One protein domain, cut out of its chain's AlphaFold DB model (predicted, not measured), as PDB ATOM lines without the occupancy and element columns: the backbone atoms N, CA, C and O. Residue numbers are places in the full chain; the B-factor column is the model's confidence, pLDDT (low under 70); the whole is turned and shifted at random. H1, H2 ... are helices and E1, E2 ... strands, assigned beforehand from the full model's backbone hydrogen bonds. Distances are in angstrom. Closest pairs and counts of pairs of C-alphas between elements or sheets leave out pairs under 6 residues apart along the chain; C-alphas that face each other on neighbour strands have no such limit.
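Overview. This is residues 24 to 133 of the 143 residues of an uncharacterized protein of Herbaspirillum sp. Sphag64 (UniProt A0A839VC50). A twisted sheet, built mainly of the four long strands E4 to E7, is sandwiched between two helices, H2 over one face and H1 over the other. The small hairpin E2 and E3 lies beyond H1's face of the sheet, and the short E1 extends the sheet's edge beside E7. The 110 printed residues include, in order, E1 H1 E2 E3 E4 E5 E6 E7 H2; the class is mixed, helices and strands. The large sheet, E1 - E7 - E6 - E5 - E4, is antiparallel; the whole is compact, with a radius of gyration of the C-alphas of 14.2 A and spans of 43 by 31 by 21 A.

Along the chain. E1, residues 24 to 26, begins at C-alpha 24 (-10.339, 23.231, -22.866). H1 is residues 30 to 37, E2 39 to 42, E3 45 to 48 and E4 62 to 67. E5, residues 71 to 79, spans 26.7 A, E6, 89 to 98, 29.4 A, and E7, 103 to 114, 31.4 A. H2, residues 123 to 131, ends at C-alpha 131 (0.278, 32.494, -13.938).

Arrangement. E4 E5 E6 E7 form a meander, each strand the antiparallel neighbour of the one before. Within hydrogen-bond range are N 25 and O 104 for E1 and E7, 2.8 A; N 96 and O 105 for E6 and E7, 2.8 A; N 76 and O 93 for E5 and E6, 2.8 A; N 73 and O 66 for E4 and E5, 2.7 A. H1 is on the sheet at a height of 8.6 A, along the strands, over E6 and only just over E7, where 3 of its C-alphas fall; its Leu 37 and Phe 94 of E6 have the closest C-alphas, 5.4 A. H2 is on the opposite face; its closest C-alpha to E7 is Leu 123, 5.4 A from Val 112. In the hairpin E2 and E3, N 42 and O 45 are 2.9 A apart; E3 is apart from H1. In H1 and H2 every O i to N i+4 pair is within hydrogen-bond range.

Size, cuts and confidence. The C-alphas of Thr 86 and Asp 100, the two farthest apart, are 43.3 A apart. The printed part has no cut; the link E3 to E4, 13 residues, is long. No printed residue is under 70 in pLDDT.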
ATOM      1  N   CYS A  24     -11.452  24.110 -22.518       92.44
ATOM      2  CA  CYS A  24     -10.339  23.231 -22.866       92.44
ATOM      3  C   CYS A  24     -10.505  22.700 -24.288       92.44
ATOM      4  O   CYS A  24     -11.568  22.189 -24.641       92.44
ATOM      5  N   HIS A  25      -9.438  22.788 -25.073       93.38
ATOM      6  CA  HIS A  25      -9.379  22.380 -26.468       93.38
ATOM      7  C   HIS A  25      -8.174  21.456 -26.657       93.38
ATOM      8  O   HIS A  25      -7.031  21.907 -26.760       93.38
ATOM      9  N   ALA A  26      -8.427  20.149 -26.644       91.81
ATOM     10  CA  ALA A  26      -7.390  19.141 -26.832       91.81
ATOM     11  C   ALA A  26      -6.979  19.072 -28.309       91.81
ATOM     12  O   ALA A  26      -7.839  18.939 -29.179       91.81
ATOM     13  N   GLY A  27      -5.674  19.142 -28.584       88.62
ATOM     14  CA  GLY A  27      -5.136  19.035 -29.945       88.62
ATOM     15  C   GLY A  27      -5.534  20.170 -30.897       88.62
ATOM     16  O   GLY A  27      -5.524  19.955 -32.108       88.62
ATOM     17  N   ALA A  28      -5.892  21.347 -30.372       92.25
ATOM     18  CA  ALA A  28      -6.269  22.497 -31.189       92.25
ATOM     19  C   ALA A  28      -5.138  22.909 -32.146       92.25
ATOM     20  O   ALA A  28      -3.980  23.083 -31.753       92.25
ATOM     21  N   THR A  29      -5.493  23.093 -33.411       92.50
ATOM     22  CA  THR A  29      -4.618  23.613 -34.458       92.50
ATOM     23  C   THR A  29      -4.338  25.102 -34.258       92.50
ATOM     24  O   THR A  29      -5.013  25.795 -33.496       92.50
ATOM     25  N   ARG A  30      -3.340  25.636 -34.974       90.50
ATOM     26  CA  ARG A  30      -3.018  27.066 -34.888       90.50
ATOM     27  C   ARG A  30      -4.182  27.958 -35.325       90.50
ATOM     28  O   ARG A  30      -4.422  28.966 -34.672       90.50
ATOM     29  N   ASP A  31      -4.889  27.571 -36.383       91.31
ATOM     30  CA  ASP A  31      -6.026  28.335 -36.902       91.31
ATOM     31  C   ASP A  31      -7.175  28.364 -35.882       91.31
ATOM     32  O   ASP A  31      -7.734  29.424 -35.611       91.31
ATOM     33  N   GLU A  32      -7.453  27.234 -35.221       92.50
ATOM     34  CA  GLU A  32      -8.439  27.179 -34.134       92.50
ATOM     35  C   GLU A  32      -8.028  28.050 -32.940       92.50
ATOM     36  O   GLU A  32      -8.870  28.724 -32.351       92.50
ATOM     37  N   ILE A  33      -6.739  28.079 -32.585       92.94
ATOM     38  CA  ILE A  33      -6.229  28.948 -31.512       92.94
ATOM     39  C   ILE A  33      -6.403  30.425 -31.875       92.94
ATOM     40  O   ILE A  33      -6.825  31.208 -31.027       92.94
ATOM     41  N   ASP A  34      -6.098  30.814 -33.113       93.94
ATOM     42  CA  ASP A  34      -6.272  32.190 -33.583       93.94
ATOM     43  C   ASP A  34      -7.762  32.600 -33.573       93.94
ATOM     44  O   ASP A  34      -8.101  33.713 -33.150       93.94
ATOM     45  N   ASP A  35      -8.666  31.691 -33.954       92.12
ATOM     46  CA  ASP A  35     -10.115  31.904 -33.884       92.12
ATOM     47  C   ASP A  35     -10.609  32.053 -32.436       92.12
ATOM     48  O   ASP A  35     -11.366  32.981 -32.139       92.12
ATOM     49  N   LEU A  36     -10.137  31.204 -31.515       92.50
ATOM     50  CA  LEU A  36     -10.459  31.277 -30.083       92.50
ATOM     51  C   LEU A  36      -9.903  32.544 -29.419       92.50
ATOM     52  O   LEU A  36     -10.563  33.139 -28.566       92.50
ATOM     53  N   LEU A  37      -8.714  32.981 -29.837       94.38
ATOM     54  CA  LEU A  37      -8.096  34.241 -29.427       94.38
ATOM     55  C   LEU A  37      -8.859  35.463 -29.974       94.38
ATOM     56  O   LEU A  37      -8.669  36.581 -29.486       94.38
ATOM     57  N   GLY A  38      -9.702  35.270 -30.993       93.12
ATOM     58  CA  GLY A  38     -10.382  36.346 -31.705       93.12
ATOM     59  C   GLY A  38      -9.428  37.200 -32.545       93.12
ATOM     60  O   GLY A  38      -9.797  38.286 -32.987       93.12
ATOM     61  N   ALA A  39      -8.186  36.760 -32.740       93.81
ATOM     62  CA  ALA A  39      -7.160  37.542 -33.403       93.81
ATOM     63  C   ALA A  39      -6.182  36.627 -34.131       93.81
ATOM     64  O   ALA A  39      -5.629  35.699 -33.547       93.81
ATOM     65  N   ARG A  40      -5.905  36.956 -35.392       94.06
ATOM     66  CA  ARG A  40      -4.899  36.266 -36.201       94.06
ATOM     67  C   ARG A  40      -3.878  37.244 -36.745       94.06
ATOM     68  O   ARG A  40      -4.215  38.383 -37.086       94.06
ATOM     69  N   LYS A  41      -2.634  36.793 -36.872       90.38
ATOM     70  CA  LYS A  41      -1.564  37.593 -37.467       90.38
ATOM     71  C   LYS A  41      -1.409  37.227 -38.938       90.38
ATOM     72  O   LYS A  41      -1.098  36.089 -39.268       90.38
ATOM     73  N   LEU A  42      -1.586  38.202 -39.826       89.00
ATOM     74  CA  LEU A  42      -1.304  38.060 -41.253       89.00
ATOM     75  C   LEU A  42      -0.175  39.020 -41.620       89.00
ATOM     76  O   LEU A  42      -0.344  40.239 -41.574       89.00
ATOM     77  N   LYS A  43       0.986  38.462 -41.990       88.38
ATOM     78  CA  LYS A  43       2.237  39.220 -42.167       88.38
ATOM     79  C   LYS A  43       2.569  39.985 -40.873       88.38
ATOM     80  O   LYS A  43       2.719  39.354 -39.831       88.38
ATOM     81  N   ASP A  44       2.619  41.312 -40.919       87.44
ATOM     82  CA  ASP A  44       2.960  42.173 -39.781       87.44
ATOM     83  C   ASP A  44       1.745  42.866 -39.148       87.44
ATOM     84  O   ASP A  44       1.901  43.775 -38.337       87.44
ATOM     85  N   GLN A  45       0.526  42.437 -39.494       91.31
ATOM     86  CA  GLN A  45      -0.707  43.069 -39.031       91.31
ATOM     87  C   GLN A  45      -1.652  42.065 -38.361       91.31
ATOM     88  O   GLN A  45      -1.787  40.916 -38.793       91.31
ATOM     89  N   TRP A  46      -2.305  42.514 -37.289       92.81
ATOM     90  CA  TRP A  46      -3.312  41.751 -36.554       92.81
ATOM     91  C   TRP A  46      -4.708  42.028 -37.103       92.81
ATOM     92  O   TRP A  46      -5.086  43.180 -37.326       92.81
ATOM     93  N   PHE A  47      -5.465  40.955 -37.301       94.25
ATOM     94  CA  PHE A  47      -6.820  40.976 -37.835       94.25
ATOM     95  C   PHE A  47      -7.786  40.372 -36.829       94.25
ATOM     96  O   PHE A  47      -7.476  39.358 -36.199       94.25
ATOM     97  N   TRP A  48      -8.975  40.959 -36.737       89.81
ATOM     98  CA  TRP A  48     -10.089  40.383 -36.004       89.81
ATOM     99  C   TRP A  48     -10.678  39.222 -36.813       89.81
ATOM    100  O   TRP A  48     -11.096  39.401 -37.961       89.81
ATOM    101  N   THR A  49     -10.712  38.019 -36.238       86.69
ATOM    102  CA  THR A  49     -11.174  36.807 -36.941       86.69
ATOM    103  C   THR A  49     -12.662  36.860 -37.298       86.69
ATOM    104  O   THR A  49     -13.053  36.374 -38.354       86.69
ATOM    105  N   GLY A  50     -13.486  37.542 -36.492       81.56
ATOM    106  CA  GLY A  50     -14.927  37.674 -36.737       81.56
ATOM    107  C   GLY A  50     -15.300  38.520 -37.961       81.56
ATOM    108  O   GLY A  50     -16.353  38.303 -38.556       81.56
ATOM    109  N   THR A  51     -14.450  39.471 -38.360       85.50
ATOM    110  CA  THR A  51     -14.715  40.380 -39.494       85.50
ATOM    111  C   THR A  51     -13.723  40.226 -40.641       85.50
ATOM    112  O   THR A  51     -13.957  40.763 -41.720       85.50
ATOM    113  N   ASN A  52     -12.615  39.509 -40.427       87.12
ATOM    114  CA  ASN A  52     -11.468  39.463 -41.334       87.12
ATOM    115  C   ASN A  52     -10.894  40.855 -41.669       87.12
ATOM    116  O   ASN A  52     -10.228  41.016 -42.693       87.12
ATOM    117  N   ALA A  53     -11.123  41.845 -40.804       90.50
ATOM    118  CA  ALA A  53     -10.607  43.202 -40.938       90.50
ATOM    119  C   ALA A  53      -9.453  43.440 -39.949       90.50
ATOM    120  O   ALA A  53      -9.404  42.793 -38.896       90.50
ATOM    121  N   PRO A  54      -8.504  44.333 -40.271       93.06
ATOM    122  CA  PRO A  54      -7.494  44.740 -39.306       93.06
ATOM    123  C   PRO A  54      -8.151  45.443 -38.114       93.06
ATOM    124  O   PRO A  54      -9.194  46.078 -38.273       93.06
ATOM    125  N   PHE A  55      -7.531  45.354 -36.937       92.81
ATOM    126  CA  PHE A  55      -7.978  46.147 -35.791       92.81
ATOM    127  C   PHE A  55      -7.833  47.645 -36.087       92.81
ATOM    128  O   PHE A  55      -6.795  48.091 -36.584       92.81
ATOM    129  N   GLU A  56      -8.869  48.416 -35.771       93.00
ATOM    130  CA  GLU A  56      -8.852  49.874 -35.860       93.00
ATOM    131  C   GLU A  56      -7.992  50.467 -34.732       93.00
ATOM    132  O   GLU A  56      -7.905  49.917 -33.631       93.00
ATOM    133  N   GLU A  57      -7.358  51.614 -34.979       90.75
ATOM    134  CA  GLU A  57      -6.455  52.258 -34.009       90.75
ATOM    135  C   GLU A  57      -7.160  52.576 -32.677       90.75
ATOM    136  O   GLU A  57      -6.625  52.335 -31.594       90.75
ATOM    137  N   ASN A  58      -8.412  53.031 -32.749       92.12
ATOM    138  CA  ASN A  58      -9.258  53.330 -31.593       92.12
ATOM    139  C   ASN A  58      -9.717  52.081 -30.811       92.12
ATOM    140  O   ASN A  58     -10.222  52.232 -29.700       92.12
ATOM    141  N   GLN A  59      -9.518  50.863 -31.333       94.06
ATOM    142  CA  GLN A  59      -9.729  49.626 -30.574       94.06
ATOM    143  C   GLN A  59      -8.590  49.360 -29.587       94.06
ATOM    144  O   GLN A  59      -8.684  48.410 -28.816       94.06
ATOM    145  N   ASN A  60      -7.514  50.160 -29.587       94.44
ATOM    146  CA  ASN A  60      -6.389  50.025 -28.657       94.44
ATOM    147  C   ASN A  60      -5.881  48.576 -28.546       94.44
ATOM    148  O   ASN A  60      -5.582  48.103 -27.445       94.44
ATOM    149  N   PHE A  61      -5.818  47.862 -29.677       95.62
ATOM    150  CA  PHE A  61      -5.391  46.470 -29.696       95.62
ATOM    151  C   PHE A  61      -3.983  46.338 -29.109       95.62
ATOM    152  O   PHE A  61      -3.052  47.031 -29.530       95.62
ATOM    153  N   ARG A  62      -3.810  45.434 -28.146       95.69
ATOM    154  CA  ARG A  62      -2.499  45.115 -27.568       95.69
ATOM    155  C   ARG A  62      -2.337  43.622 -27.454       95.69
ATOM    156  O   ARG A  62      -3.192  42.965 -26.872       95.69
ATOM    157  N   LEU A  63      -1.214  43.123 -27.950       95.06
ATOM    158  CA  LEU A  63      -0.784  41.760 -27.694       95.06
ATOM    159  C   LEU A  63      -0.132  41.681 -26.311       95.06
ATOM    160  O   LEU A  63       0.625  42.571 -25.924       95.06
ATOM    161  N   ILE A  64      -0.422  40.608 -25.587       95.44
ATOM    162  CA  ILE A  64       0.158  40.298 -24.287       95.44
ATOM    163  C   ILE A  64       0.667  38.864 -24.358       95.44
ATOM    164  O   ILE A  64      -0.111  37.925 -24.515       95.44
ATOM    165  N   GLU A  65       1.975  38.702 -24.235       93.62
ATOM    166  CA  GLU A  65       2.613  37.398 -24.090       93.62
ATOM    167  C   GLU A  65       2.881  37.153 -22.610       93.62
ATOM    168  O   GLU A  65       3.299  38.054 -21.878       93.62
ATOM    169  N   PHE A  66       2.602  35.942 -22.150       93.31
ATOM    170  CA  PHE A  66       2.802  35.550 -20.761       93.31
ATOM    171  C   PHE A  66       3.023  34.040 -20.684       93.31
ATOM    172  O   PHE A  66       2.855  33.323 -21.666       93.31
ATOM    173  N   SER A  67       3.473  33.535 -19.544       93.81
ATOM    174  CA  SER A  67       3.839  32.124 -19.404       93.81
ATOM    175  C   SER A  67       3.693  31.676 -17.966       93.81
ATOM    176  O   SER A  67       3.916  32.465 -17.046       93.81
ATOM    177  N   GLY A  68       3.402  30.395 -17.785       92.00
ATOM    178  CA  GLY A  68       3.432  29.745 -16.483       92.00
ATOM    179  C   GLY A  68       4.475  28.643 -16.437       92.00
ATOM    180  O   GLY A  68       5.439  28.621 -17.199       92.00
ATOM    181  N   LYS A  69       4.272  27.706 -15.514       92.12
ATOM    182  CA  LYS A  69       5.242  26.650 -15.217       92.12
ATOM    183  C   LYS A  69       5.478  25.687 -16.386       92.12
ATOM    184  O   LYS A  69       6.610  25.271 -16.604       92.12
ATOM    185  N   ASN A  70       4.421  25.314 -17.106       93.19
ATOM    186  CA  ASN A  70       4.461  24.319 -18.185       93.19
ATOM    187  C   ASN A  70       3.526  24.659 -19.356       93.19
ATOM    188  O   ASN A  70       2.949  23.778 -19.999       93.19
ATOM    189  N   TRP A  71       3.367  25.954 -19.614       94.94
ATOM    190  CA  TRP A  71       2.581  26.472 -20.722       94.94
ATOM    191  C   TRP A  71       3.062  27.865 -21.129       94.94
ATOM    192  O   TRP A  71       3.611  28.618 -20.319       94.94
ATOM    193  N   THR A  72       2.824  28.212 -22.388       94.75
ATOM    194  CA  THR A  72       2.971  29.573 -22.914       94.75
ATOM    195  C   THR A  72       1.599  30.153 -23.220       94.75
ATOM    196  O   THR A  72       0.661  29.435 -23.548       94.75
ATOM    197  N   GLY A  73       1.443  31.452 -23.026       93.50
ATOM    198  CA  GLY A  73       0.183  32.159 -23.155       93.50
ATOM    199  C   GLY A  73       0.289  33.263 -24.187       93.50
ATOM    200  O   GLY A  73       1.264  34.017 -24.223       93.50
ATOM    201  N   ILE A  74      -0.749  33.372 -25.004       94.50
ATOM    202  CA  ILE A  74      -0.965  34.516 -25.878       94.50
ATOM    203  C   ILE A  74      -2.312  35.120 -25.529       94.50
ATOM    204  O   ILE A  74      -3.313  34.414 -25.406       94.50
ATOM    205  N   GLY A  75      -2.336  36.430 -25.353       96.38
ATOM    206  CA  GLY A  75      -3.554  37.173 -25.126       96.38
ATOM    207  C   GLY A  75      -3.565  38.476 -25.895       96.38
ATOM    208  O   GLY A  75      -2.537  38.955 -26.370       96.38
ATOM    209  N   ASN A  76      -4.745  39.060 -26.015       96.69
ATOM    210  CA  ASN A  76      -4.905  40.403 -26.525       96.69
ATOM    211  C   ASN A  76      -5.959  41.167 -25.738       96.69
ATOM    212  O   ASN A  76      -6.901  40.575 -25.216       96.69
ATOM    213  N   THR A  77      -5.798  42.484 -25.682       96.94
ATOM    214  CA  THR A  77      -6.872  43.378 -25.265       96.94
ATOM    215  C   THR A  77      -7.363  44.196 -26.433       96.94
ATOM    216  O   THR A  77      -6.547  44.661 -27.226       96.94
ATOM    217  N   ASN A  78      -8.663  44.454 -26.472       95.75
ATOM    218  CA  ASN A  78      -9.276  45.355 -27.434       95.75
ATOM    219  C   ASN A  78     -10.463  46.087 -26.799       95.75
ATOM    220  O   ASN A  78     -11.210  45.532 -25.990       95.75
ATOM    221  N   ASP A  79     -10.630  47.341 -27.189       95.75
ATOM    222  CA  ASP A  79     -11.710  48.212 -26.761       95.75
ATOM    223  C   ASP A  79     -12.916  48.045 -27.679       95.75
ATOM    224  O   ASP A  79     -12.808  47.925 -28.904       95.75
ATOM    225  N   GLN A  80     -14.093  48.066 -27.070       93.75
ATOM    226  CA  GLN A  80     -15.333  48.238 -27.797       93.75
ATOM    227  C   GLN A  80     -15.407  49.676 -28.323       93.75
ATOM    228  O   GLN A  80     -15.372  50.621 -27.541       93.75
ATOM    229  N   ILE A  81     -15.544  49.836 -29.640       92.38
ATOM    230  CA  ILE A  81     -15.604  51.152 -30.307       92.38
ATOM    231  C   ILE A  81     -17.008  51.519 -30.799       92.38
ATOM    232  O   ILE A  81     -17.255  52.652 -31.199       92.38
ATOM    233  N   THR A  82     -17.944  50.571 -30.751       89.88
ATOM    234  CA  THR A  82     -19.339  50.749 -31.166       89.88
ATOM    235  C   THR A  82     -20.290  50.675 -29.975       89.88
ATOM    236  O   THR A  82     -19.965  50.133 -28.917       89.88
ATOM    237  N   GLY A  83     -21.498  51.211 -30.156       90.38
ATOM    238  CA  GLY A  83     -22.495  51.307 -29.094       90.38
ATOM    239  C   GLY A  83     -22.271  52.504 -28.170       90.38
ATOM    240  O   GLY A  83     -21.460  53.393 -28.453       90.38
ATOM    241  N   GLU A  84     -23.029  52.513 -27.078       91.69
ATOM    242  CA  GLU A  84     -23.093  53.618 -26.124       91.69
ATOM    243  C   GLU A  84     -21.748  53.841 -25.421       91.69
ATOM    244  O   GLU A  84     -21.223  52.940 -24.765       91.69
ATOM    245  N   GLU A  85     -21.201  55.055 -25.534       89.50
ATOM    246  CA  GLU A  85     -19.856  55.404 -25.048       89.50
ATOM    247  C   GLU A  85     -19.659  55.110 -23.565       89.50
ATOM    248  O   GLU A  85     -18.634  54.561 -23.161       89.50
ATOM    249  N   THR A  86     -20.681  55.401 -22.766       88.12
ATOM    250  CA  THR A  86     -20.663  55.224 -21.311       88.12
ATOM    251  C   THR A  86     -20.663  53.756 -20.871       88.12
ATOM    252  O   THR A  86     -20.368  53.466 -19.707       88.12
ATOM    253  N   LEU A  87     -20.965  52.836 -21.794       88.12
ATOM    254  CA  LEU A  87     -21.029  51.392 -21.569       88.12
ATOM    255  C   LEU A  87     -19.882  50.626 -22.232       88.12
ATOM    256  O   LEU A  87     -19.802  49.412 -22.047       88.12
ATOM    257  N   ARG A  88     -19.005  51.295 -22.994       93.06
ATOM    258  CA  ARG A  88     -17.899  50.633 -23.696       93.06
ATOM    259  C   ARG A  88     -16.951  49.950 -22.714       93.06
ATOM    260  O   ARG A  88     -16.674  50.437 -21.613       93.06
ATOM    261  N   GLN A  89     -16.434  48.805 -23.139       94.19
ATOM    262  CA  GLN A  89     -15.615  47.915 -22.324       94.19
ATOM    263  C   GLN A  89     -14.281  47.630 -23.010       94.19
ATOM    264  O   GLN A  89     -14.171  47.717 -24.232       94.19
ATOM    265  N   ARG A  90     -13.283  47.242 -22.213       95.50
ATOM    266  CA  ARG A  90     -12.089  46.548 -22.693       95.50
ATOM    267  C   ARG A  90     -12.252  45.061 -22.445       95.50
ATOM    268  O   ARG A  90     -12.512  44.640 -21.311       95.50
ATOM    269  N   PHE A  91     -12.034  44.288 -23.495       95.38
ATOM    270  CA  PHE A  91     -11.982  42.839 -23.431       95.38
ATOM    271  C   PHE A  91     -10.541  42.357 -23.331       95.38
ATOM    272  O   PHE A  91      -9.614  43.038 -23.769       95.38
ATOM    273  N   PHE A  92     -10.374  41.184 -22.740       96.44
ATOM    274  CA  PHE A  92      -9.166  40.386 -22.771       96.44
ATOM    275  C   PHE A  92      -9.526  39.015 -23.344       96.44
ATOM    276  O   PHE A  92     -10.438  38.344 -22.862       96.44
ATOM    277  N   ASN A  93      -8.822  38.606 -24.387       96.12
ATOM    278  CA  ASN A  93      -8.929  37.279 -24.980       96.12
ATOM    279  C   ASN A  93      -7.592  36.590 -24.779       96.12
ATOM    280  O   ASN A  93      -6.559  37.243 -24.924       96.12
ATOM    281  N   PHE A  94      -7.577  35.303 -24.455       96.69
ATOM    282  CA  PHE A  94      -6.318  34.583 -24.307       96.69
ATOM    283  C   PHE A  94      -6.454  33.083 -24.514       96.69
ATOM    284  O   PHE A  94      -7.530  32.517 -24.344       96.69
ATOM    285  N   CYS A  95      -5.319  32.454 -24.804       96.12
ATOM    286  CA  CYS A  95      -5.134  31.013 -24.816       96.12
ATOM    287  C   CYS A  95      -3.842  30.642 -24.073       96.12
ATOM    288  O   CYS A  95      -2.806  31.275 -24.278       96.12
ATOM    289  N   LEU A  96      -3.906  29.610 -23.231       96.00
ATOM    290  CA  LEU A  96      -2.774  28.964 -22.565       96.00
ATOM    291  C   LEU A  96      -2.486  27.654 -23.287       96.00
ATOM    292  O   LEU A  96      -3.349  26.783 -23.330       96.00
ATOM    293  N   LEU A  97      -1.297  27.521 -23.849       94.75
ATOM    294  CA  LEU A  97      -0.863  26.373 -24.626       94.75
ATOM    295  C   LEU A  97       0.081  25.548 -23.756       94.75
ATOM    296  O   LEU A  97       1.170  26.019 -23.418       94.75
ATOM    297  N   GLN A  98      -0.315  24.326 -23.403       93.81
ATOM    298  CA  GLN A  98       0.585  23.382 -22.741       93.81
ATOM    299  C   GLN A  98       1.853  23.208 -23.587       93.81
ATOM    300  O   GLN A  98       1.779  23.161 -24.814       93.81
ATOM    301  N   THR A  99       3.030  23.131 -22.959       88.50
ATOM    302  CA  THR A  99       4.321  23.131 -23.679       88.50
ATOM    303  C   THR A  99       4.465  21.987 -24.692       88.50
ATOM    304  O   THR A  99       5.143  22.151 -25.702       88.50
ATOM    305  N   ASP A 100       3.818  20.845 -24.454       84.06
ATOM    306  CA  ASP A 100       3.784  19.709 -25.386       84.06
ATOM    307  C   ASP A 100       2.689  19.819 -26.467       84.06
ATOM    308  O   ASP A 100       2.567  18.937 -27.316       84.06
ATOM    309  N   GLY A 101       1.896  20.894 -26.449       73.81
ATOM    310  CA  GLY A 101       0.825  21.175 -27.402       73.81
ATOM    311  C   GLY A 101      -0.420  20.297 -27.252       73.81
ATOM    312  O   GLY A 101      -1.309  20.370 -28.097       73.81
ATOM    313  N   SER A 102      -0.511  19.465 -26.211       84.25
ATOM    314  CA  SER A 102      -1.618  18.512 -26.063       84.25
ATOM    315  C   SER A 102      -2.936  19.165 -25.641       84.25
ATOM    316  O   SER A 102      -4.007  18.705 -26.044       84.25
ATOM    317  N   GLN A 103      -2.868  20.246 -24.861       91.88
ATOM    318  CA  GLN A 103      -4.027  20.955 -24.326       91.88
ATOM    319  C   GLN A 103      -3.891  22.463 -24.507       91.88
ATOM    320  O   GLN A 103      -2.820  23.042 -24.300       91.88
ATOM    321  N   VAL A 104      -5.013  23.103 -24.828       94.19
ATOM    322  CA  VAL A 104      -5.130  24.558 -24.868       94.19
ATOM    323  C   VAL A 104      -6.313  25.005 -24.014       94.19
ATOM    324  O   VAL A 104      -7.415  24.477 -24.155       94.19
ATOM    325  N   LEU A 105      -6.105  25.985 -23.134       95.31
ATOM    326  CA  LEU A 105      -7.173  26.626 -22.362       95.31
ATOM    327  C   LEU A 105      -7.413  28.037 -22.885       95.31
ATOM    328  O   LEU A 105      -6.517  28.866 -22.778       95.31
ATOM    329  N   CYS A 106      -8.604  28.332 -23.399       95.25
ATOM    330  CA  CYS A 106      -8.913  29.645 -23.967       95.25
ATOM    331  C   CYS A 106     -10.093  30.337 -23.273       95.25
ATOM    332  O   CYS A 106     -10.996  29.693 -22.727       95.25
ATOM    333  N   VAL A 107     -10.088  31.669 -23.343       94.31
ATOM    334  CA  VAL A 107     -11.210  32.552 -23.005       94.31
ATOM    335  C   VAL A 107     -11.331  33.624 -24.078       94.31
ATOM    336  O   VAL A 107     -10.343  34.259 -24.444       94.31
ATOM    337  N   CYS A 108     -12.562  33.859 -24.522       89.44
ATOM    338  CA  CYS A 108     -12.914  34.918 -25.458       89.44
ATOM    339  C   CYS A 108     -13.936  35.862 -24.808       89.44
ATOM    340  O   CYS A 108     -14.829  35.414 -24.086       89.44
ATOM    341  N   ASN A 109     -13.799  37.159 -25.075       89.25
ATOM    342  CA  ASN A 109     -14.616  38.269 -24.587       89.25
ATOM    343  C   ASN A 109     -14.670  38.407 -23.056       89.25
ATOM    344  O   ASN A 109     -15.708  38.772 -22.497       89.25
ATOM    345  N   LEU A 110     -13.556  38.167 -22.350       93.38
ATOM    346  CA  LEU A 110     -13.498  38.475 -20.921       93.38
ATOM    347  C   LEU A 110     -13.468  39.989 -20.720       93.38
ATOM    348  O   LEU A 110     -12.480  40.647 -21.030       93.38
ATOM    349  N   GLN A 111     -14.535  40.548 -20.161       92.88
ATOM    350  CA  GLN A 111     -14.558  41.949 -19.755       92.88
ATOM    351  C   GLN A 111     -13.566  42.175 -18.606       92.88
ATOM    352  O   GLN A 111     -13.747  41.640 -17.511       92.88
ATOM    353  N   VAL A 112     -12.550  43.009 -18.836       93.56
ATOM    354  CA  VAL A 112     -11.539  43.337 -17.816       93.56
ATOM    355  C   VAL A 112     -11.628  44.765 -17.307       93.56
ATOM    356  O   VAL A 112     -11.065  45.052 -16.259       93.56
ATOM    357  N   MET A 113     -12.315  45.663 -18.017       92.38
ATOM    358  CA  MET A 113     -12.430  47.070 -17.625       92.38
ATOM    359  C   MET A 113     -13.645  47.720 -18.292       92.38
ATOM    360  O   MET A 113     -13.943  47.444 -19.455       92.38
ATOM    361  N   ASN A 114     -14.328  48.618 -17.585       90.75
ATOM    362  CA  ASN A 114     -15.232  49.590 -18.205       90.75
ATOM    363  C   ASN A 114     -14.420  50.841 -18.591       90.75
ATOM    364  O   ASN A 114     -13.704  51.377 -17.749       90.75
ATOM    365  N   LEU A 115     -14.521  51.315 -19.838       90.62
ATOM    366  CA  LEU A 115     -13.701  52.438 -20.319       90.62
ATOM    367  C   LEU A 115     -14.030  53.766 -19.621       90.62
ATOM    368  O   LEU A 115     -13.160  54.622 -19.502       90.62
ATOM    369  N   ASN A 116     -15.257  53.918 -19.121       89.94
ATOM    370  CA  ASN A 116     -15.703  55.089 -18.365       89.94
ATOM    371  C   ASN A 116     -15.408  54.982 -16.853       89.94
ATOM    372  O   ASN A 116     -15.598  55.943 -16.117       89.94
ATOM    373  N   HIS A 117     -14.965  53.810 -16.380       85.75
ATOM    374  CA  HIS A 117     -14.601  53.545 -14.982       85.75
ATOM    375  C   HIS A 117     -13.309  52.707 -14.931       85.75
ATOM    376  O   HIS A 117     -13.338  51.528 -14.548       85.75
ATOM    377  N   PRO A 118     -12.165  53.254 -15.385       82.75
ATOM    378  CA  PRO A 118     -10.926  52.492 -15.551       82.75
ATOM    379  C   PRO A 118     -10.340  51.956 -14.235       82.75
ATOM    380  O   PRO A 118      -9.555  51.012 -14.250       82.75
ATOM    381  N   GLU A 119     -10.751  52.490 -13.084       80.94
ATOM    382  CA  GLU A 119     -10.397  51.985 -11.753       80.94
ATOM    383  C   GLU A 119     -10.922  50.565 -11.479       80.94
ATOM    384  O   GLU A 119     -10.445  49.888 -10.570       80.94
ATOM    385  N   SER A 120     -11.884  50.096 -12.281       76.75
ATOM    386  CA  SER A 120     -12.417  48.729 -12.233       76.75
ATOM    387  C   SER A 120     -11.552  47.691 -12.959       76.75
ATOM    388  O   SER A 120     -11.957  46.533 -13.045       76.75
ATOM    389  N   ASN A 121     -10.383  48.072 -13.486       89.94
ATOM    390  CA  ASN A 121      -9.544  47.179 -14.279       89.94
ATOM    391  C   ASN A 121      -9.052  45.959 -13.470       89.94
ATOM    392  O   ASN A 121      -8.360  46.096 -12.460       89.94
ATOM    393  N   ILE A 122      -9.384  44.755 -13.942       92.31
ATOM    394  CA  ILE A 122      -8.985  43.479 -13.328       92.31
ATOM    395  C   ILE A 122      -7.924  42.712 -14.128       92.31
ATOM    396  O   ILE A 122      -7.567  41.607 -13.725       92.31
ATOM    397  N   LEU A 123      -7.399  43.258 -15.229       93.19
ATOM    398  CA  LEU A 123      -6.489  42.544 -16.135       93.19
ATOM    399  C   LEU A 123      -5.275  41.940 -15.411       93.19
ATOM    400  O   LEU A 123      -4.980  40.763 -15.588       93.19
ATOM    401  N   GLU A 124      -4.607  42.709 -14.551       92.19
ATOM    402  CA  GLU A 124      -3.439  42.219 -13.803       92.19
ATOM    403  C   GLU A 124      -3.803  41.089 -12.831       92.19
ATOM    404  O   GLU A 124      -3.047  40.132 -12.675       92.19
ATOM    405  N   LYS A 125      -4.993  41.155 -12.218       92.44
ATOM    406  CA  LYS A 125      -5.497  40.098 -11.331       92.44
ATOM    407  C   LYS A 125      -5.800  38.824 -12.115       92.44
ATOM    408  O   LYS A 125      -5.485  37.736 -11.643       92.44
ATOM    409  N   VAL A 126      -6.373  38.961 -13.312       93.25
ATOM    410  CA  VAL A 126      -6.596  37.840 -14.232       93.25
ATOM    411  C   VAL A 126      -5.258  37.204 -14.597       93.25
ATOM    412  O   VAL A 126      -5.091  36.013 -14.366       93.25
ATOM    413  N   ILE A 127      -4.278  37.983 -15.068       93.25
ATOM    414  CA  ILE A 127      -2.944  37.476 -15.434       93.25
ATOM    415  C   ILE A 127      -2.270  36.772 -14.247       93.25
ATOM    416  O   ILE A 127      -1.703  35.696 -14.418       93.25
ATOM    417  N   ALA A 128      -2.377  37.320 -13.034       92.12
ATOM    418  CA  ALA A 128      -1.840  36.686 -11.832       92.12
ATOM    419  C   ALA A 128      -2.487  35.318 -11.542       92.12
ATOM    420  O   ALA A 128      -1.777  34.370 -11.205       92.12
ATOM    421  N   VAL A 129      -3.810  35.187 -11.716       92.94
ATOM    422  CA  VAL A 129      -4.497  33.888 -11.623       92.94
ATOM    423  C   VAL A 129      -4.018  32.941 -12.717       92.94
ATOM    424  O   VAL A 129      -3.717  31.789 -12.415       92.94
ATOM    425  N   LEU A 130      -3.888  33.405 -13.961       93.94
ATOM    426  CA  LEU A 130      -3.411  32.559 -15.057       93.94
ATOM    427  C   LEU A 130      -2.007  32.030 -14.777       93.94
ATOM    428  O   LEU A 130      -1.799  30.830 -14.879       93.94
ATOM    429  N   ASN A 131      -1.089  32.877 -14.304       91.38
ATOM    430  CA  ASN A 131       0.278  32.494 -13.938       91.38
ATOM    431  C   ASN A 131       0.351  31.429 -12.825       91.38
ATOM    432  O   ASN A 131       1.388  30.786 -12.672       91.38
ATOM    433  N   SER A 132      -0.730  31.225 -12.065       91.94
ATOM    434  CA  SER A 132      -0.830  30.164 -11.053       91.94
ATOM    435  C   SER A 132      -1.271  28.803 -11.610       91.94
ATOM    436  O   SER A 132      -1.194  27.803 -10.898       91.94
ATOM    437  N   ILE A 133      -1.729  28.747 -12.865       91.44
ATOM    438  CA  ILE A 133      -2.197  27.517 -13.509       91.44
ATOM    439  C   ILE A 133      -1.006  26.611 -13.835       91.44
ATOM    440  O   ILE A 133       0.027  27.054 -14.339       91.44
TER     441      ILE A 133